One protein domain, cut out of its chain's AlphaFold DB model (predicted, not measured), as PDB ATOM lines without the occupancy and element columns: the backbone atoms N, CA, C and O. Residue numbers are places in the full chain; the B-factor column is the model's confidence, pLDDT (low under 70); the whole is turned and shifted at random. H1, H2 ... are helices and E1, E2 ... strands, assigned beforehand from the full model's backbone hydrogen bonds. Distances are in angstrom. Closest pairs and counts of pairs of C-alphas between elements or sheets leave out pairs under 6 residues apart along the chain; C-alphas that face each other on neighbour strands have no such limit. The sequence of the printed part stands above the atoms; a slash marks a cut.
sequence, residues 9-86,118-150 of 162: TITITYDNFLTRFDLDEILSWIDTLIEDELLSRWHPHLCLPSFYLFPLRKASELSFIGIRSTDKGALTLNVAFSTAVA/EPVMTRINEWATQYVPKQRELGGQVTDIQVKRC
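What this domain is: This is residues 9 to 86 and 118 to 150 of the 162 residues of an uncharacterized protein of Nitrosospira sp. Nsp11 (UniProt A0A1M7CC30). A twisted wall of four strands has two long helices, H1 and H3, side by side over one face, the other face bare. H3 runs along edge strand E4; residues 41 to 46, where H1 ends and the long link to E2 begins, stick out. The printed part has 111 residues with three named helices and four named strands, in the order E1 H1 E2 E3 H2 H3 E4; the sheet, E2 E3 E1 E4, is antiparallel, and the class is mixed. The whole is compact, radius of gyration of the C-alphas 14.3 A, spanning 44 by 29 by 24 A.

How they stand to each other: E2, residues 63 to 71, and E3, residues 74 to 81, form an antiparallel hairpin, with N 66 and O 78 within hydrogen-bond range at 2.9 A. E1, residues 9 to 14, is antiparallel to E3, N 12 and O 75 at 2.8 A, and to E4, residues 142 to 149, N 11 and O 146 at 2.8 A. H3, residues 118 to 137, is on the sheet over E4, height 7.7 A, along it at 2 degrees on the local plane; their closest C-alphas, Ala 128 and Ile 145, are 5.9 A apart. H1, residues 20 to 42, is on the same face, two layers in all, and touches H3 with residues 30 to 37 alone, opposite ways at a shallow tilt of 30 degrees; the closest C-alphas, Ile 34 and Val 120, are 6.0 A apart. E1, H1 and E2 make a split strand-helix-strand unit, E3 between its strands, with a right-handed crossover. H2, residues 83 to 86, is not on the sheet and is apart from H1 and H3. In H1 every O i to N i+4 pair is within hydrogen-bond range, in H3 14 of 16; H2 is too short for one.

Where its parts are: E1 begins at C-alpha 9, (-41.067, -38.811, 0.846), and E4 ends at C-alpha 149, (-42.661, -35.459, -4.226). H1 is 32.3 A long, H3 29.4 A with a kink of 26 degrees near residue 130, E2 23.6 A, E3 22.9 A and E4 21.2 A.

The domain as a whole: The C-alphas farthest apart, of His 45 and Lys 72, are 44.9 A apart. Residues 87 to 117 are not printed, a gap of 18.8 A between C-alphas 86 and 118. The long link is H1 to E2; pLDDT is under 70 for 41 residues, among them 39 to 66 and 79 to 86.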
ATOM      1  N   THR A   9     -41.353 -37.540   0.180       81.38
ATOM      2  CA  THR A   9     -41.067 -38.811   0.846       81.38
ATOM      3  C   THR A   9     -39.742 -39.374   0.377       81.38
ATOM      4  O   THR A   9     -39.450 -39.327  -0.819       81.38
ATOM      5  N   ILE A  10     -38.999 -39.972   1.298       83.31
ATOM      6  CA  ILE A  10     -37.778 -40.729   1.020       83.31
ATOM      7  C   ILE A  10     -38.075 -42.195   1.314       83.31
ATOM      8  O   ILE A  10     -38.591 -42.515   2.378       83.31
ATOM      9  N   THR A  11     -37.791 -43.086   0.374       86.38
ATOM     10  CA  THR A  11     -37.929 -44.535   0.551       86.38
ATOM     11  C   THR A  11     -36.552 -45.165   0.501       86.38
ATOM     12  O   THR A  11     -35.854 -45.008  -0.495       86.38
ATOM     13  N   ILE A  12     -36.175 -45.859   1.568       83.88
ATOM     14  CA  ILE A  12     -34.914 -46.588   1.700       83.88
ATOM     15  C   ILE A  12     -35.248 -48.075   1.630       83.88
ATOM     16  O   ILE A  12     -35.957 -48.581   2.500       83.88
ATOM     17  N   THR A  13     -34.748 -48.769   0.614       88.75
ATOM     18  CA  THR A  13     -34.916 -50.218   0.441       88.75
ATOM     19  C   THR A  13     -33.678 -50.939   0.968       88.75
ATOM     20  O   THR A  13     -32.555 -50.463   0.785       88.75
ATOM     21  N   TYR A  14     -33.866 -52.070   1.647       85.44
ATOM     22  CA  TYR A  14     -32.793 -52.859   2.252       85.44
ATOM     23  C   TYR A  14     -33.100 -54.363   2.227       85.44
ATOM     24  O   TYR A  14     -34.262 -54.761   2.251       85.44
ATOM     25  N   ASP A  15     -32.060 -55.202   2.201       83.19
ATOM     26  CA  ASP A  15     -32.211 -56.662   2.062       83.19
ATOM     27  C   ASP A  15     -32.733 -57.334   3.348       83.19
ATOM     28  O   ASP A  15     -33.796 -57.953   3.350       83.19
ATOM     29  N   ASN A  16     -31.990 -57.224   4.455       80.38
ATOM     30  CA  ASN A  16     -32.320 -57.920   5.707       80.38
ATOM     31  C   ASN A  16     -32.792 -56.956   6.792       80.38
ATOM     32  O   ASN A  16     -33.928 -57.018   7.262       80.38
ATOM     33  N   PHE A  17     -31.899 -56.061   7.206       74.56
ATOM     34  CA  PHE A  17     -32.178 -55.056   8.213       74.56
ATOM     35  C   PHE A  17     -31.338 -53.813   7.940       74.56
ATOM     36  O   PHE A  17     -30.196 -53.909   7.497       74.56
ATOM     37  N   LEU A  18     -31.921 -52.653   8.216       73.19
ATOM     38  CA  LEU A  18     -31.218 -51.382   8.210       73.19
ATOM     39  C   LEU A  18     -30.638 -51.158   9.607       73.19
ATOM     40  O   LEU A  18     -31.386 -51.175  10.589       73.19
ATOM     41  N   THR A  19     -29.319 -50.995   9.725       73.81
ATOM     42  CA  THR A  19     -28.728 -50.735  11.040       73.81
ATOM     43  C   THR A  19     -29.023 -49.301  11.467       73.81
ATOM     44  O   THR A  19     -29.266 -48.414  10.648       73.81
ATOM     45  N   ARG A  20     -28.955 -49.046  12.777       69.38
ATOM     46  CA  ARG A  20     -29.019 -47.678  13.294       69.38
ATOM     47  C   ARG A  20     -27.905 -46.799  12.715       69.38
ATOM     48  O   ARG A  20     -28.164 -45.643  12.431       69.38
ATOM     49  N   PHE A  21     -26.700 -47.342  12.539       69.56
ATOM     50  CA  PHE A  21     -25.570 -46.587  11.997       69.56
ATOM     51  C   PHE A  21     -25.808 -46.181  10.541       69.56
ATOM     52  O   PHE A  21     -25.614 -45.016  10.214       69.56
ATOM     53  N   ASP A  22     -26.305 -47.102   9.708       67.88
ATOM     54  CA  ASP A  22     -26.654 -46.801   8.313       67.88
ATOM     55  C   ASP A  22     -27.746 -45.728   8.245       67.88
ATOM     56  O   ASP A  22     -27.681 -44.806   7.436       67.88
ATOM     57  N   LEU A  23     -28.761 -45.840   9.108       73.00
ATOM     58  CA  LEU A  23     -29.850 -44.873   9.158       73.00
ATOM     59  C   LEU A  23     -29.363 -43.497   9.636       73.00
ATOM     60  O   LEU A  23     -29.709 -42.499   9.014       73.00
ATOM     61  N   ASP A  24     -28.552 -43.438  10.693       70.38
ATOM     62  CA  ASP A  24     -27.993 -42.186  11.219       70.38
ATOM     63  C   ASP A  24     -27.092 -41.504  10.168       70.38
ATOM     64  O   ASP A  24     -27.171 -40.289   9.983       70.38
ATOM     65  N   GLU A  25     -26.290 -42.273   9.423       72.25
ATOM     66  CA  GLU A  25     -25.470 -41.761   8.319       72.25
ATOM     67  C   GLU A  25     -26.333 -41.190   7.186       72.25
ATOM     68  O   GLU A  25     -26.133 -40.045   6.773       72.25
ATOM     69  N   ILE A  26     -27.329 -41.951   6.717       74.69
ATOM     70  CA  ILE A  26     -28.241 -41.520   5.649       74.69
ATOM     71  C   ILE A  26     -28.986 -40.245   6.055       74.69
ATOM     72  O   ILE A  26     -29.052 -39.291   5.279       74.69
ATOM     73  N   LEU A  27     -29.528 -40.204   7.275       74.38
ATOM     74  CA  LEU A  27     -30.262 -39.048   7.783       74.38
ATOM     75  C   LEU A  27     -29.360 -37.822   7.937       74.38
ATOM     76  O   LEU A  27     -29.758 -36.734   7.528       74.38
ATOM     77  N   SER A  28     -28.138 -37.989   8.451       69.88
ATOM     78  CA  SER A  28     -27.190 -36.879   8.598       69.88
ATOM     79  C   SER A  28     -26.816 -36.270   7.244       69.88
ATOM     80  O   SER A  28     -26.687 -35.048   7.126       69.88
ATOM     81  N   TRP A  29     -26.647 -37.101   6.214       75.94
ATOM     82  CA  TRP A  29     -26.374 -36.637   4.854       75.94
ATOM     83  C   TRP A  29     -27.562 -35.905   4.236       75.94
ATOM     84  O   TRP A  29     -27.384 -34.835   3.655       75.94
ATOM     85  N   ILE A  30     -28.774 -36.437   4.398       77.62
ATOM     86  CA  ILE A  30     -30.001 -35.787   3.929       77.62
ATOM     87  C   ILE A  30     -30.189 -34.424   4.606       77.62
ATOM     88  O   ILE A  30     -30.432 -33.441   3.908       77.62
ATOM     89  N   ASP A  31     -30.019 -34.341   5.927       72.06
ATOM     90  CA  ASP A  31     -30.104 -33.077   6.668       72.06
ATOM     91  C   ASP A  31     -29.067 -32.061   6.168       72.06
ATOM     92  O   ASP A  31     -29.392 -30.889   5.982       72.06
ATOM     93  N   THR A  32     -27.848 -32.513   5.863       71.31
ATOM     94  CA  THR A  32     -26.785 -31.652   5.318       71.31
ATOM     95  C   THR A  32     -27.161 -31.104   3.941       71.31
ATOM     96  O   THR A  32     -27.006 -29.913   3.687       71.31
ATOM     97  N   LEU A  33     -27.686 -31.951   3.050       76.25
ATOM     98  CA  LEU A  33     -28.117 -31.536   1.711       76.25
ATOM     99  C   LEU A  33     -29.294 -30.555   1.764       76.25
ATOM    100  O   LEU A  33     -29.343 -29.608   0.979       76.25
ATOM    101  N   ILE A  34     -30.225 -30.768   2.694       74.50
ATOM    102  CA  ILE A  34     -31.343 -29.858   2.949       74.50
ATOM    103  C   ILE A  34     -30.834 -28.501   3.442       74.50
ATOM    104  O   ILE A  34     -31.233 -27.466   2.906       74.50
ATOM    105  N   GLU A  35     -29.976 -28.499   4.463       73.44
ATOM    106  CA  GLU A  35     -29.445 -27.276   5.064       73.44
ATOM    107  C   GLU A  35     -28.623 -26.479   4.040       73.44
ATOM    108  O   GLU A  35     -28.819 -25.273   3.910       73.44
ATOM    109  N   ASP A  36     -27.788 -27.146   3.242       71.88
ATOM    110  CA  ASP A  36     -26.976 -26.522   2.192       71.88
ATOM    111  C   ASP A  36     -27.834 -25.829   1.117       71.88
ATOM    112  O   ASP A  36     -27.573 -24.688   0.721       71.88
ATOM    113  N   GLU A  37     -28.914 -26.474   0.674       74.75
ATOM    114  CA  GLU A  37     -29.804 -25.890  -0.330       74.75
ATOM    115  C   GLU A  37     -30.656 -24.745   0.246       74.75
ATOM    116  O   GLU A  37     -30.873 -23.728  -0.414       74.75
ATOM    117  N   LEU A  38     -31.113 -24.855   1.497       70.00
ATOM    118  CA  LEU A  38     -31.858 -23.779   2.158       70.00
ATOM    119  C   LEU A  38     -30.969 -22.556   2.424       70.00
ATOM    120  O   LEU A  38     -31.365 -21.427   2.117       70.00
ATOM    121  N   LEU A  39     -29.758 -22.765   2.948       68.25
ATOM    122  CA  LEU A  39     -28.816 -21.690   3.262       68.25
ATOM    123  C   LEU A  39     -28.298 -20.989   2.009       68.25
ATOM    124  O   LEU A  39     -28.244 -19.760   1.995       68.25
ATOM    125  N   SER A  40     -27.975 -21.727   0.943       66.25
ATOM    126  CA  SER A  40     -27.528 -21.120  -0.321       66.25
ATOM    127  C   SER A  40     -28.592 -20.209  -0.943       66.25
ATOM    128  O   SER A  40     -28.260 -19.200  -1.569       66.25
ATOM    129  N   ARG A  41     -29.879 -20.498  -0.717       65.75
ATOM    130  CA  ARG A  41     -30.989 -19.646  -1.164       65.75
ATOM    131  C   ARG A  41     -31.281 -18.463  -0.253       65.75
ATOM    132  O   ARG A  41     -31.642 -17.403  -0.760       65.75
ATOM    133  N   TRP A  42     -31.167 -18.623   1.063       61.84
ATOM    134  CA  TRP A  42     -31.379 -17.520   2.011       61.84
ATOM    135  C   TRP A  42     -30.197 -16.553   2.061       61.84
ATOM    136  O   TRP A  42     -30.387 -15.350   2.238       61.84
ATOM    137  N   HIS A  43     -28.985 -17.058   1.850       58.69
ATOM    138  CA  HIS A  43     -27.753 -16.289   1.911       58.69
ATOM    139  C   HIS A  43     -26.803 -16.667   0.764       58.69
ATOM    140  O   HIS A  43     -25.779 -17.309   0.996       58.69
ATOM    141  N   PRO A  44     -27.059 -16.193  -0.469       57.88
ATOM    142  CA  PRO A  44     -26.243 -16.527  -1.643       57.88
ATOM    143  C   PRO A  44     -24.785 -16.037  -1.564       57.88
ATOM    144  O   PRO A  44     -23.965 -16.401  -2.398       57.88
ATOM    145  N   HIS A  45     -24.448 -15.199  -0.579       51.16
ATOM    146  CA  HIS A  45     -23.086 -14.711  -0.332       51.16
ATOM    147  C   HIS A  45     -22.314 -15.555   0.695       51.16
ATOM    148  O   HIS A  45     -21.098 -15.413   0.812       51.16
ATOM    149  N   LEU A  46     -22.995 -16.446   1.423       51.38
ATOM    150  CA  LEU A  46     -22.389 -17.432   2.315       51.38
ATOM    151  C   LEU A  46     -22.127 -18.726   1.527       51.38
ATOM    152  O   LEU A  46     -22.631 -19.789   1.863       51.38
ATOM    153  N   CYS A  47     -21.313 -18.646   0.470       46.28
ATOM    154  CA  CYS A  47     -20.806 -19.811  -0.271       46.28
ATOM    155  C   CYS A  47     -19.700 -20.540   0.513       46.28
ATOM    156  O   CYS A  47     -18.624 -20.812  -0.021       46.28
ATOM    157  N   LEU A  48     -19.911 -20.800   1.803       49.06
ATOM    158  CA  LEU A  48     -19.012 -21.659   2.559       49.06
ATOM    159  C   LEU A  48     -19.487 -23.099   2.363       49.06
ATOM    160  O   LEU A  48     -20.655 -23.366   2.640       49.06
ATOM    161  N   PRO A  49     -18.630 -24.030   1.904       45.94
ATOM    162  CA  PRO A  49     -18.985 -25.438   1.879       45.94
ATOM    163  C   PRO A  49     -19.277 -25.876   3.317       45.94
ATOM    164  O   PRO A  49     -18.376 -26.036   4.143       45.94
ATOM    165  N   SER A  50     -20.568 -26.033   3.606       49.28
ATOM    166  CA  SER A  50     -21.154 -26.431   4.891       49.28
ATOM    167  C   SER A  50     -20.550 -27.739   5.434       49.28
ATOM    168  O   SER A  50     -20.507 -27.948   6.646       49.28
ATOM    169  N   PHE A  51     -19.943 -28.536   4.547       45.38
ATOM    170  CA  PHE A  51     -19.095 -29.698   4.821       45.38
ATOM    171  C   PHE A  51     -18.020 -29.508   5.903       45.38
ATOM    172  O   PHE A  51     -17.645 -30.484   6.546       45.38
ATOM    173  N   TYR A  52     -17.509 -28.289   6.114       42.19
ATOM    174  CA  TYR A  52     -16.399 -28.047   7.049       42.19
ATOM    175  C   TYR A  52     -16.806 -27.521   8.429       42.19
ATOM    176  O   TYR A  52     -15.945 -27.413   9.302       42.19
ATOM    177  N   LEU A  53     -18.078 -27.179   8.655       43.47
ATOM    178  CA  LEU A  53     -18.481 -26.470   9.876       43.47
ATOM    179  C   LEU A  53     -19.187 -27.331  10.924       43.47
ATOM    180  O   LEU A  53     -19.241 -26.912  12.080       43.47
ATOM    181  N   PHE A  54     -19.670 -28.530  10.585       41.97
ATOM    182  CA  PHE A  54     -20.449 -29.328  11.532       41.97
ATOM    183  C   PHE A  54     -20.066 -30.812  11.532       41.97
ATOM    184  O   PHE A  54     -20.476 -31.553  10.642       41.97
ATOM    185  N   PRO A  55     -19.306 -31.283  12.540       41.25
ATOM    186  CA  PRO A  55     -19.153 -32.714  12.763       41.25
ATOM    187  C   PRO A  55     -20.516 -33.281  13.178       41.25
ATOM    188  O   PRO A  55     -21.060 -32.814  14.175       41.25
ATOM    189  N   LEU A  56     -21.062 -34.238  12.409       44.94
ATOM    190  CA  LEU A  56     -22.222 -35.087  12.760       44.94
ATOM    191  C   LEU A  56     -23.253 -34.353  13.638       44.94
ATOM    192  O   LEU A  56     -23.364 -34.580  14.848       44.94
ATOM    193  N   ARG A  57     -23.921 -33.364  13.042       47.56
ATOM    194  CA  ARG A  57     -24.774 -32.424  13.771       47.56
ATOM    195  C   ARG A  57     -26.033 -33.125  14.298       47.56
ATOM    196  O   ARG A  57     -26.586 -34.014  13.659       47.56
ATOM    197  N   LYS A  58     -26.500 -32.689  15.477       48.03
ATOM    198  CA  LYS A  58     -27.854 -32.982  15.982       48.03
ATOM    199  C   LYS A  58     -28.882 -32.517  14.941       48.03
ATOM    200  O   LYS A  58     -28.642 -31.487  14.320       48.03
ATOM    201  N   ALA A  59     -29.969 -33.285  14.805       49.28
ATOM    202  CA  ALA A  59     -31.087 -33.099  13.872       49.28
ATOM    203  C   ALA A  59     -31.294 -31.648  13.406       49.28
ATOM    204  O   ALA A  59     -31.355 -30.737  14.234       49.28
ATOM    205  N   SER A  60     -31.416 -31.461  12.090       56.59
ATOM    206  CA  SER A  60     -31.658 -30.157  11.465       56.59
ATOM    207  C   SER A  60     -32.822 -29.405  12.130       56.59
ATOM    208  O   SER A  60     -33.925 -29.928  12.264       56.59
ATOM    209  N   GLU A  61     -32.610 -28.139  12.510       59.69
ATOM    210  CA  GLU A  61     -33.691 -27.254  12.990       59.69
ATOM    211  C   GLU A  61     -34.600 -26.766  11.839       59.69
ATOM    212  O   GLU A  61     -35.634 -26.129  12.060       59.69
ATOM    213  N   LEU A  62     -34.211 -27.058  10.591       64.62
ATOM    214  CA  LEU A  62     -34.857 -26.578   9.370       64.62
ATOM    215  C   LEU A  62     -35.752 -27.636   8.712       64.62
ATOM    216  O   LEU A  62     -36.606 -27.280   7.896       64.62
ATOM    217  N   SER A  63     -35.604 -28.911   9.075       65.81
ATOM    218  CA  SER A  63     -36.370 -30.039   8.537       65.81
ATOM    219  C   SER A  63     -36.833 -30.989   9.634       65.81
ATOM    220  O   SER A  63     -36.105 -31.326  10.557       65.81
ATOM    221  N   PHE A  64     -38.059 -31.474   9.491       67.19
ATOM    222  CA  PHE A  64     -38.615 -32.565  10.270       67.19
ATOM    223  C   PHE A  64     -38.666 -33.812   9.398       67.19
ATOM    224  O   PHE A  64     -39.323 -33.820   8.353       67.19
ATOM    225  N   ILE A  65     -37.998 -34.874   9.850       68.12
ATOM    226  CA  ILE A  65     -38.047 -36.197   9.228       68.12
ATOM    227  C   ILE A  65     -38.809 -37.132  10.165       68.12
ATOM    228  O   ILE A  65     -38.405 -37.360  11.304       68.12
ATOM    229  N   GLY A  66     -39.933 -37.660   9.692       61.19
ATOM    230  CA  GLY A  66     -40.766 -38.601  10.436       61.19
ATOM    231  C   GLY A  66     -40.869 -39.940   9.720       61.19
ATOM    232  O   GLY A  66     -40.995 -39.984   8.498       61.19
ATOM    233  N   ILE A  67     -40.868 -41.044  10.467       71.75
ATOM    234  CA  ILE A  67     -41.135 -42.368   9.892       71.75
ATOM    235  C   ILE A  67     -42.611 -42.434   9.495       71.75
ATOM    236  O   ILE A  67     -43.495 -42.264  10.332       71.75
ATOM    237  N   ARG A  68     -42.874 -42.681   8.209       67.12
ATOM    238  CA  ARG A  68     -44.225 -42.871   7.673       67.12
ATOM    239  C   ARG A  68     -44.662 -44.326   7.791       67.12
ATOM    240  O   ARG A  68     -45.769 -44.600   8.241       67.12
ATOM    241  N   SER A  69     -43.810 -45.238   7.338       70.19
ATOM    242  CA  SER A  69     -44.083 -46.672   7.329       70.19
ATOM    243  C   SER A  69     -42.789 -47.475   7.312       70.19
ATOM    244  O   SER A  69     -41.754 -47.024   6.820       70.19
ATOM    245  N   THR A  70     -42.878 -48.684   7.856       75.19
ATOM    246  CA  THR A  70     -41.828 -49.701   7.837       75.19
ATOM    247  C   THR A  70     -42.431 -50.981   7.280       75.19
ATOM    248  O   THR A  70     -43.238 -51.623   7.955       75.19
ATOM    249  N   ASP A  71     -42.040 -51.342   6.066       76.25
ATOM    250  CA  ASP A  71     -42.414 -52.592   5.416       76.25
ATOM    251  C   ASP A  71     -41.212 -53.549   5.400       76.25
ATOM    252  O   ASP A  71     -40.073 -53.167   5.686       76.25
ATOM    253  N   LYS A  72     -41.441 -54.830   5.086       75.25
ATOM    254  CA  LYS A  72     -40.338 -55.797   4.967       75.25
ATOM    255  C   LYS A  72     -39.392 -55.357   3.847       75.25
ATOM    256  O   LYS A  72     -39.746 -55.456   2.677       75.25
ATOM    257  N   GLY A  73     -38.204 -54.895   4.233       80.25
ATOM    258  CA  GLY A  73     -37.170 -54.432   3.312       80.25
ATOM    259  C   GLY A  73     -37.343 -52.993   2.823       80.25
ATOM    260  O   GLY A  73     -36.657 -52.610   1.883       80.25
ATOM    261  N   ALA A  74     -38.237 -52.190   3.416       82.94
ATOM    262  CA  ALA A  74     -38.385 -50.785   3.043       82.94
ATOM    263  C   ALA A  74     -38.767 -49.887   4.231       82.94
ATOM    264  O   ALA A  74     -39.671 -50.190   5.007       82.94
ATOM    265  N   LEU A  75     -38.103 -48.738   4.335       78.31
ATOM    266  CA  LEU A  75     -38.403 -47.672   5.284       78.31
ATOM    267  C   LEU A  75     -38.811 -46.425   4.501       78.31
ATOM    268  O   LEU A  75     -38.018 -45.890   3.726       78.31
ATOM    269  N   THR A  76     -40.032 -45.939   4.718       76.56
ATOM    270  CA  THR A  76     -40.500 -44.684   4.126       76.56
ATOM    271  C   THR A  76     -40.508 -43.582   5.173       76.56
ATOM    272  O   THR A  76     -41.122 -43.700   6.235       76.56
ATOM    273  N   LEU A  77     -39.859 -42.478   4.835       76.56
ATOM    274  CA  LEU A  77     -39.731 -41.275   5.637       76.56
ATOM    275  C   LEU A  77     -40.519 -40.142   4.981       76.56
ATOM    276  O   LEU A  77     -40.474 -39.962   3.764       76.56
ATOM    277  N   ASN A  78     -41.225 -39.370   5.794       71.44
ATOM    278  CA  ASN A  78     -41.815 -38.097   5.415       71.44
ATOM    279  C   ASN A  78     -40.844 -36.984   5.787       71.44
ATOM    280  O   ASN A  78     -40.372 -36.951   6.923       71.44
ATOM    281  N   VAL A  79     -40.609 -36.056   4.864       69.62
ATOM    282  CA  VAL A  79     -39.835 -34.846   5.135       69.62
ATOM    283  C   VAL A  79     -40.742 -33.631   5.000       69.62
ATOM    284  O   VAL A  79     -41.508 -33.506   4.038       69.62
ATOM    285  N   ALA A  80     -40.669 -32.752   5.993       67.94
ATOM    286  CA  ALA A  80     -41.327 -31.456   5.997       67.94
ATOM    287  C   ALA A  80     -40.332 -30.384   6.439       67.94
ATOM    288  O   ALA A  80     -39.646 -30.545   7.445       67.94
ATOM    289  N   PHE A  81     -40.259 -29.273   5.723       68.75
ATOM    290  CA  PHE A  81     -39.439 -28.138   6.108       68.75
ATOM    291  C   PHE A  81     -40.144 -27.288   7.172       68.75
ATOM    292  O   PHE A  81     -41.352 -27.062   7.129       68.75
ATOM    293  N   SER A  82     -39.372 -26.746   8.114       59.12
ATOM    294  CA  SER A  82     -39.809 -25.768   9.127       59.12
ATOM    295  C   SER A  82     -40.464 -24.515   8.504       59.12
ATOM    296  O   SER A  82     -41.291 -23.836   9.119       59.12
ATOM    297  N   THR A  83     -40.205 -24.256   7.218       56.22
ATOM    298  CA  THR A  83     -40.886 -23.231   6.410       56.22
ATOM    299  C   THR A  83     -42.392 -23.456   6.274       56.22
ATOM    300  O   THR A  83     -43.116 -22.498   6.011       56.22
ATOM    301  N   ALA A  84     -42.900 -24.660   6.543       49.34
ATOM    302  CA  ALA A  84     -44.313 -24.946   6.766       49.34
ATOM    303  C   ALA A  84     -44.975 -23.957   7.741       49.34
ATOM    304  O   ALA A  84     -46.080 -23.476   7.476       49.34
ATOM    305  N   VAL A  85     -44.294 -23.624   8.844       46.88
ATOM    306  CA  VAL A  85     -44.771 -22.649   9.834       46.88
ATOM    307  C   VAL A  85     -44.758 -21.244   9.235       46.88
ATOM    308  O   VAL A  85     -45.737 -20.517   9.383       46.88
ATOM    309  N   ALA A  86     -43.718 -20.877   8.483       46.28
ATOM    310  CA  ALA A  86     -43.648 -19.590   7.784       46.28
ATOM    311  C   ALA A  86     -44.751 -19.443   6.716       46.28
ATOM    312  O   ALA A  86     -45.366 -18.384   6.604       46.28
ATOM    313  N   GLU A 118     -37.428 -29.247  -5.264       79.75
ATOM    314  CA  GLU A 118     -36.953 -29.963  -6.459       79.75
ATOM    315  C   GLU A 118     -35.414 -30.094  -6.511       79.75
ATOM    316  O   GLU A 118     -34.925 -31.206  -6.730       79.75
ATOM    317  N   PRO A 119     -34.626 -29.027  -6.248       79.56
ATOM    318  CA  PRO A 119     -33.175 -29.150  -6.111       79.56
ATOM    319  C   PRO A 119     -32.734 -30.100  -4.995       79.56
ATOM    320  O   PRO A 119     -31.873 -30.942  -5.239       79.56
ATOM    321  N   VAL A 120     -33.341 -30.027  -3.802       80.81
ATOM    322  CA  VAL A 120     -33.014 -30.934  -2.684       80.81
ATOM    323  C   VAL A 120     -33.257 -32.382  -3.089       80.81
ATOM    324  O   VAL A 120     -32.375 -33.223  -2.937       80.81
ATOM    325  N   MET A 121     -34.434 -32.682  -3.645       85.12
ATOM    326  CA  MET A 121     -34.762 -34.030  -4.100       85.12
ATOM    327  C   MET A 121     -33.776 -34.526  -5.163       85.12
ATOM    328  O   MET A 121     -33.351 -35.680  -5.113       85.12
ATOM    329  N   THR A 122     -33.396 -33.656  -6.102       84.62
ATOM    330  CA  THR A 122     -32.410 -33.970  -7.144       84.62
ATOM    331  C   THR A 122     -31.060 -34.321  -6.523       84.62
ATOM    332  O   THR A 122     -30.535 -35.396  -6.796       84.62
ATOM    333  N   ARG A 123     -30.550 -33.490  -5.607       80.31
ATOM    334  CA  ARG A 123     -29.263 -33.724  -4.933       80.31
ATOM    335  C   ARG A 123     -29.264 -34.977  -4.064       80.31
ATOM    336  O   ARG A 123     -28.265 -35.688  -4.047       80.31
ATOM    337  N   ILE A 124     -30.364 -35.279  -3.370       82.75
ATOM    338  CA  ILE A 124     -30.475 -36.523  -2.591       82.75
ATOM    339  C   ILE A 124     -30.456 -37.734  -3.526       82.75
ATOM    340  O   ILE A 124     -29.737 -38.690  -3.249       82.75
ATOM    341  N   ASN A 125     -31.196 -37.704  -4.639       85.88
ATOM    342  CA  ASN A 125     -31.175 -38.799  -5.611       85.88
ATOM    343  C   ASN A 125     -29.780 -38.954  -6.253       85.88
ATOM    344  O   ASN A 125     -29.277 -40.068  -6.350       85.88
ATOM    345  N   GLU A 126     -29.109 -37.863  -6.633       88.25
ATOM    346  CA  GLU A 126     -27.735 -37.900  -7.159       88.25
ATOM    347  C   GLU A 126     -26.744 -38.476  -6.141       88.25
ATOM    348  O   GLU A 126     -25.965 -39.372  -6.470       88.25
ATOM    349  N   TRP A 127     -26.801 -38.021  -4.889       89.06
ATOM    350  CA  TRP A 127     -26.002 -38.583  -3.804       89.06
ATOM    351  C   TRP A 127     -26.286 -40.079  -3.616       89.06
ATOM    352  O   TRP A 127     -25.346 -40.873  -3.560       89.06
ATOM    353  N   ALA A 128     -27.559 -40.488  -3.613       85.69
ATOM    354  CA  ALA A 128     -27.964 -41.885  -3.486       85.69
ATOM    355  C   ALA A 128     -27.366 -42.772  -4.589       85.69
ATOM    356  O   ALA A 128     -26.876 -43.863  -4.290       85.69
ATOM    357  N   THR A 129     -27.317 -42.291  -5.841       89.00
ATOM    358  CA  THR A 129     -26.704 -43.048  -6.953       89.00
ATOM    359  C   THR A 129     -25.210 -43.311  -6.763       89.00
ATOM    360  O   THR A 129     -24.686 -44.272  -7.320       89.00
ATOM    361  N   GLN A 130     -24.521 -42.495  -5.961       87.12
ATOM    362  CA  GLN A 130     -23.104 -42.680  -5.640       87.12
ATOM    363  C   GLN A 130     -22.897 -43.445  -4.329       87.12
ATOM    364  O   GLN A 130     -21.939 -44.209  -4.206       87.12
ATOM    365  N   TYR A 131     -23.771 -43.226  -3.346       84.50
ATOM    366  CA  TYR A 131     -23.698 -43.825  -2.019       84.50
ATOM    367  C   TYR A 131     -24.041 -45.316  -2.048       84.50
ATOM    368  O   TYR A 131     -23.247 -46.124  -1.574       84.50
ATOM    369  N   VAL A 132     -25.179 -45.696  -2.646       86.00
ATOM    370  CA  VAL A 132     -25.689 -47.079  -2.595       86.00
ATOM    371  C   VAL A 132     -24.683 -48.096  -3.158       86.00
ATOM    372  O   VAL A 132     -24.391 -49.064  -2.455       86.00
ATOM    373  N   PRO A 133     -24.067 -47.900  -4.345       87.50
ATOM    374  CA  PRO A 133     -23.076 -48.848  -4.858       87.50
ATOM    375  C   PRO A 133     -21.864 -49.010  -3.931       87.50
ATOM    376  O   PRO A 133     -21.446 -50.131  -3.658       87.50
ATOM    377  N   LYS A 134     -21.345 -47.905  -3.378       84.56
ATOM    378  CA  LYS A 134     -20.213 -47.933  -2.438       84.56
ATOM    379  C   LYS A 134     -20.572 -48.645  -1.139       84.56
ATOM    380  O   LYS A 134     -19.782 -49.424  -0.618       84.56
ATOM    381  N   GLN A 135     -21.776 -48.412  -0.625       81.44
ATOM    382  CA  GLN A 135     -22.265 -49.081   0.578       81.44
ATOM    383  C   GLN A 135     -22.375 -50.595   0.347       81.44
ATOM    384  O   GLN A 135     -21.964 -51.376   1.202       81.44
ATOM    385  N   ARG A 136     -22.816 -51.018  -0.847       83.81
ATOM    386  CA  ARG A 136     -22.859 -52.433  -1.253       83.81
ATOM    387  C   ARG A 136     -21.476 -53.070  -1.359       83.81
ATOM    388  O   ARG A 136     -21.307 -54.197  -0.900       83.81
ATOM    389  N   GLU A 137     -20.488 -52.365  -1.908       86.56
ATOM    390  CA  GLU A 137     -19.092 -52.833  -1.948       86.56
ATOM    391  C   GLU A 137     -18.518 -53.070  -0.541       86.56
ATOM    392  O   GLU A 137     -17.744 -54.004  -0.333       86.56
ATOM    393  N   LEU A 138     -18.951 -52.274   0.440       83.06
ATOM    394  CA  LEU A 138     -18.562 -52.399   1.848       83.06
ATOM    395  C   LEU A 138     -19.374 -53.456   2.627       83.06
ATOM    396  O   LEU A 138     -19.214 -53.579   3.840       83.06
ATOM    397  N   GLY A 139     -20.232 -54.235   1.956       82.88
ATOM    398  CA  GLY A 139     -21.073 -55.269   2.582       82.88
ATOM    399  C   GLY A 139     -22.374 -54.744   3.198       82.88
ATOM    400  O   GLY A 139     -23.046 -55.444   3.960       82.88
ATOM    401  N   GLY A 140     -22.732 -53.508   2.874       81.31
ATOM    402  CA  GLY A 140     -23.914 -52.836   3.368       81.31
ATOM    403  C   GLY A 140     -25.237 -53.379   2.816       81.31
ATOM    404  O   GLY A 140     -25.307 -54.043   1.775       81.31
ATOM    405  N   GLN A 141     -26.311 -53.136   3.568       84.75
ATOM    406  CA  GLN A 141     -27.623 -53.759   3.348       84.75
ATOM    407  C   GLN A 141     -28.589 -52.890   2.535       84.75
ATOM    408  O   GLN A 141     -29.655 -53.375   2.159       84.75
ATOM    409  N   VAL A 142     -28.244 -51.625   2.274       84.56
ATOM    410  CA  VAL A 142     -29.092 -50.682   1.532       84.56
ATOM    411  C   VAL A 142     -29.027 -50.999   0.043       84.56
ATOM    412  O   VAL A 142     -27.943 -51.070  -0.532       84.56
ATOM    413  N   THR A 143     -30.184 -51.184  -0.589       88.44
ATOM    414  CA  THR A 143     -30.292 -51.554  -2.007       88.44
ATOM    415  C   THR A 143     -30.768 -50.417  -2.893       88.44
ATOM    416  O   THR A 143     -30.436 -50.405  -4.075       88.44
ATOM    417  N   ASP A 144     -31.523 -49.468  -2.342       90.19
ATOM    418  CA  ASP A 144     -32.023 -48.316  -3.087       90.19
ATOM    419  C   ASP A 144     -32.426 -47.181  -2.140       90.19
ATOM    420  O   ASP A 144     -32.887 -47.426  -1.023       90.19
ATOM    421  N   ILE A 145     -32.293 -45.937  -2.597       86.56
ATOM    422  CA  ILE A 145     -32.824 -44.752  -1.917       86.56
ATOM    423  C   ILE A 145     -33.514 -43.895  -2.975       86.56
ATOM    424  O   ILE A 145     -32.866 -43.383  -3.884       86.56
ATOM    425  N   GLN A 146     -34.828 -43.712  -2.840       88.88
ATOM    426  CA  GLN A 146     -35.630 -42.913  -3.767       88.88
ATOM    427  C   GLN A 146     -36.333 -41.772  -3.061       88.88
ATOM    428  O   GLN A 146     -37.010 -41.970  -2.052       88.88
ATOM    429  N   VAL A 147     -36.282 -40.596  -3.676       86.25
ATOM    430  CA  VAL A 147     -37.049 -39.436  -3.229       86.25
ATOM    431  C   VAL A 147     -38.176 -39.129  -4.203       86.25
ATOM    432  O   VAL A 147     -37.960 -39.015  -5.409       86.25
ATOM    433  N   LYS A 148     -39.397 -38.979  -3.681       84.50
ATOM    434  CA  LYS A 148     -40.597 -38.655  -4.466       84.50
ATOM    435  C   LYS A 148     -41.370 -37.515  -3.829       84.50
ATOM    436  O   LYS A 148     -41.606 -37.514  -2.622       84.50
ATOM    437  N   ARG A 149     -41.817 -36.572  -4.657       79.56
ATOM    438  CA  ARG A 149     -42.661 -35.459  -4.226       79.56
ATOM    439  C   ARG A 149     -44.045 -35.975  -3.854       79.56
ATOM    440  O   ARG A 149     -44.637 -36.758  -4.599       79.56
ATOM    441  N   CYS A 150     -44.586 -35.507  -2.737       73.88
ATOM    442  CA  CYS A 150     -45.985 -35.760  -2.423       73.88
ATOM    443  C   CYS A 150     -46.846 -34.765  -3.210       73.88
ATOM    444  O   CYS A 150     -46.769 -33.551  -3.026       73.88
TER     445      CYS A 150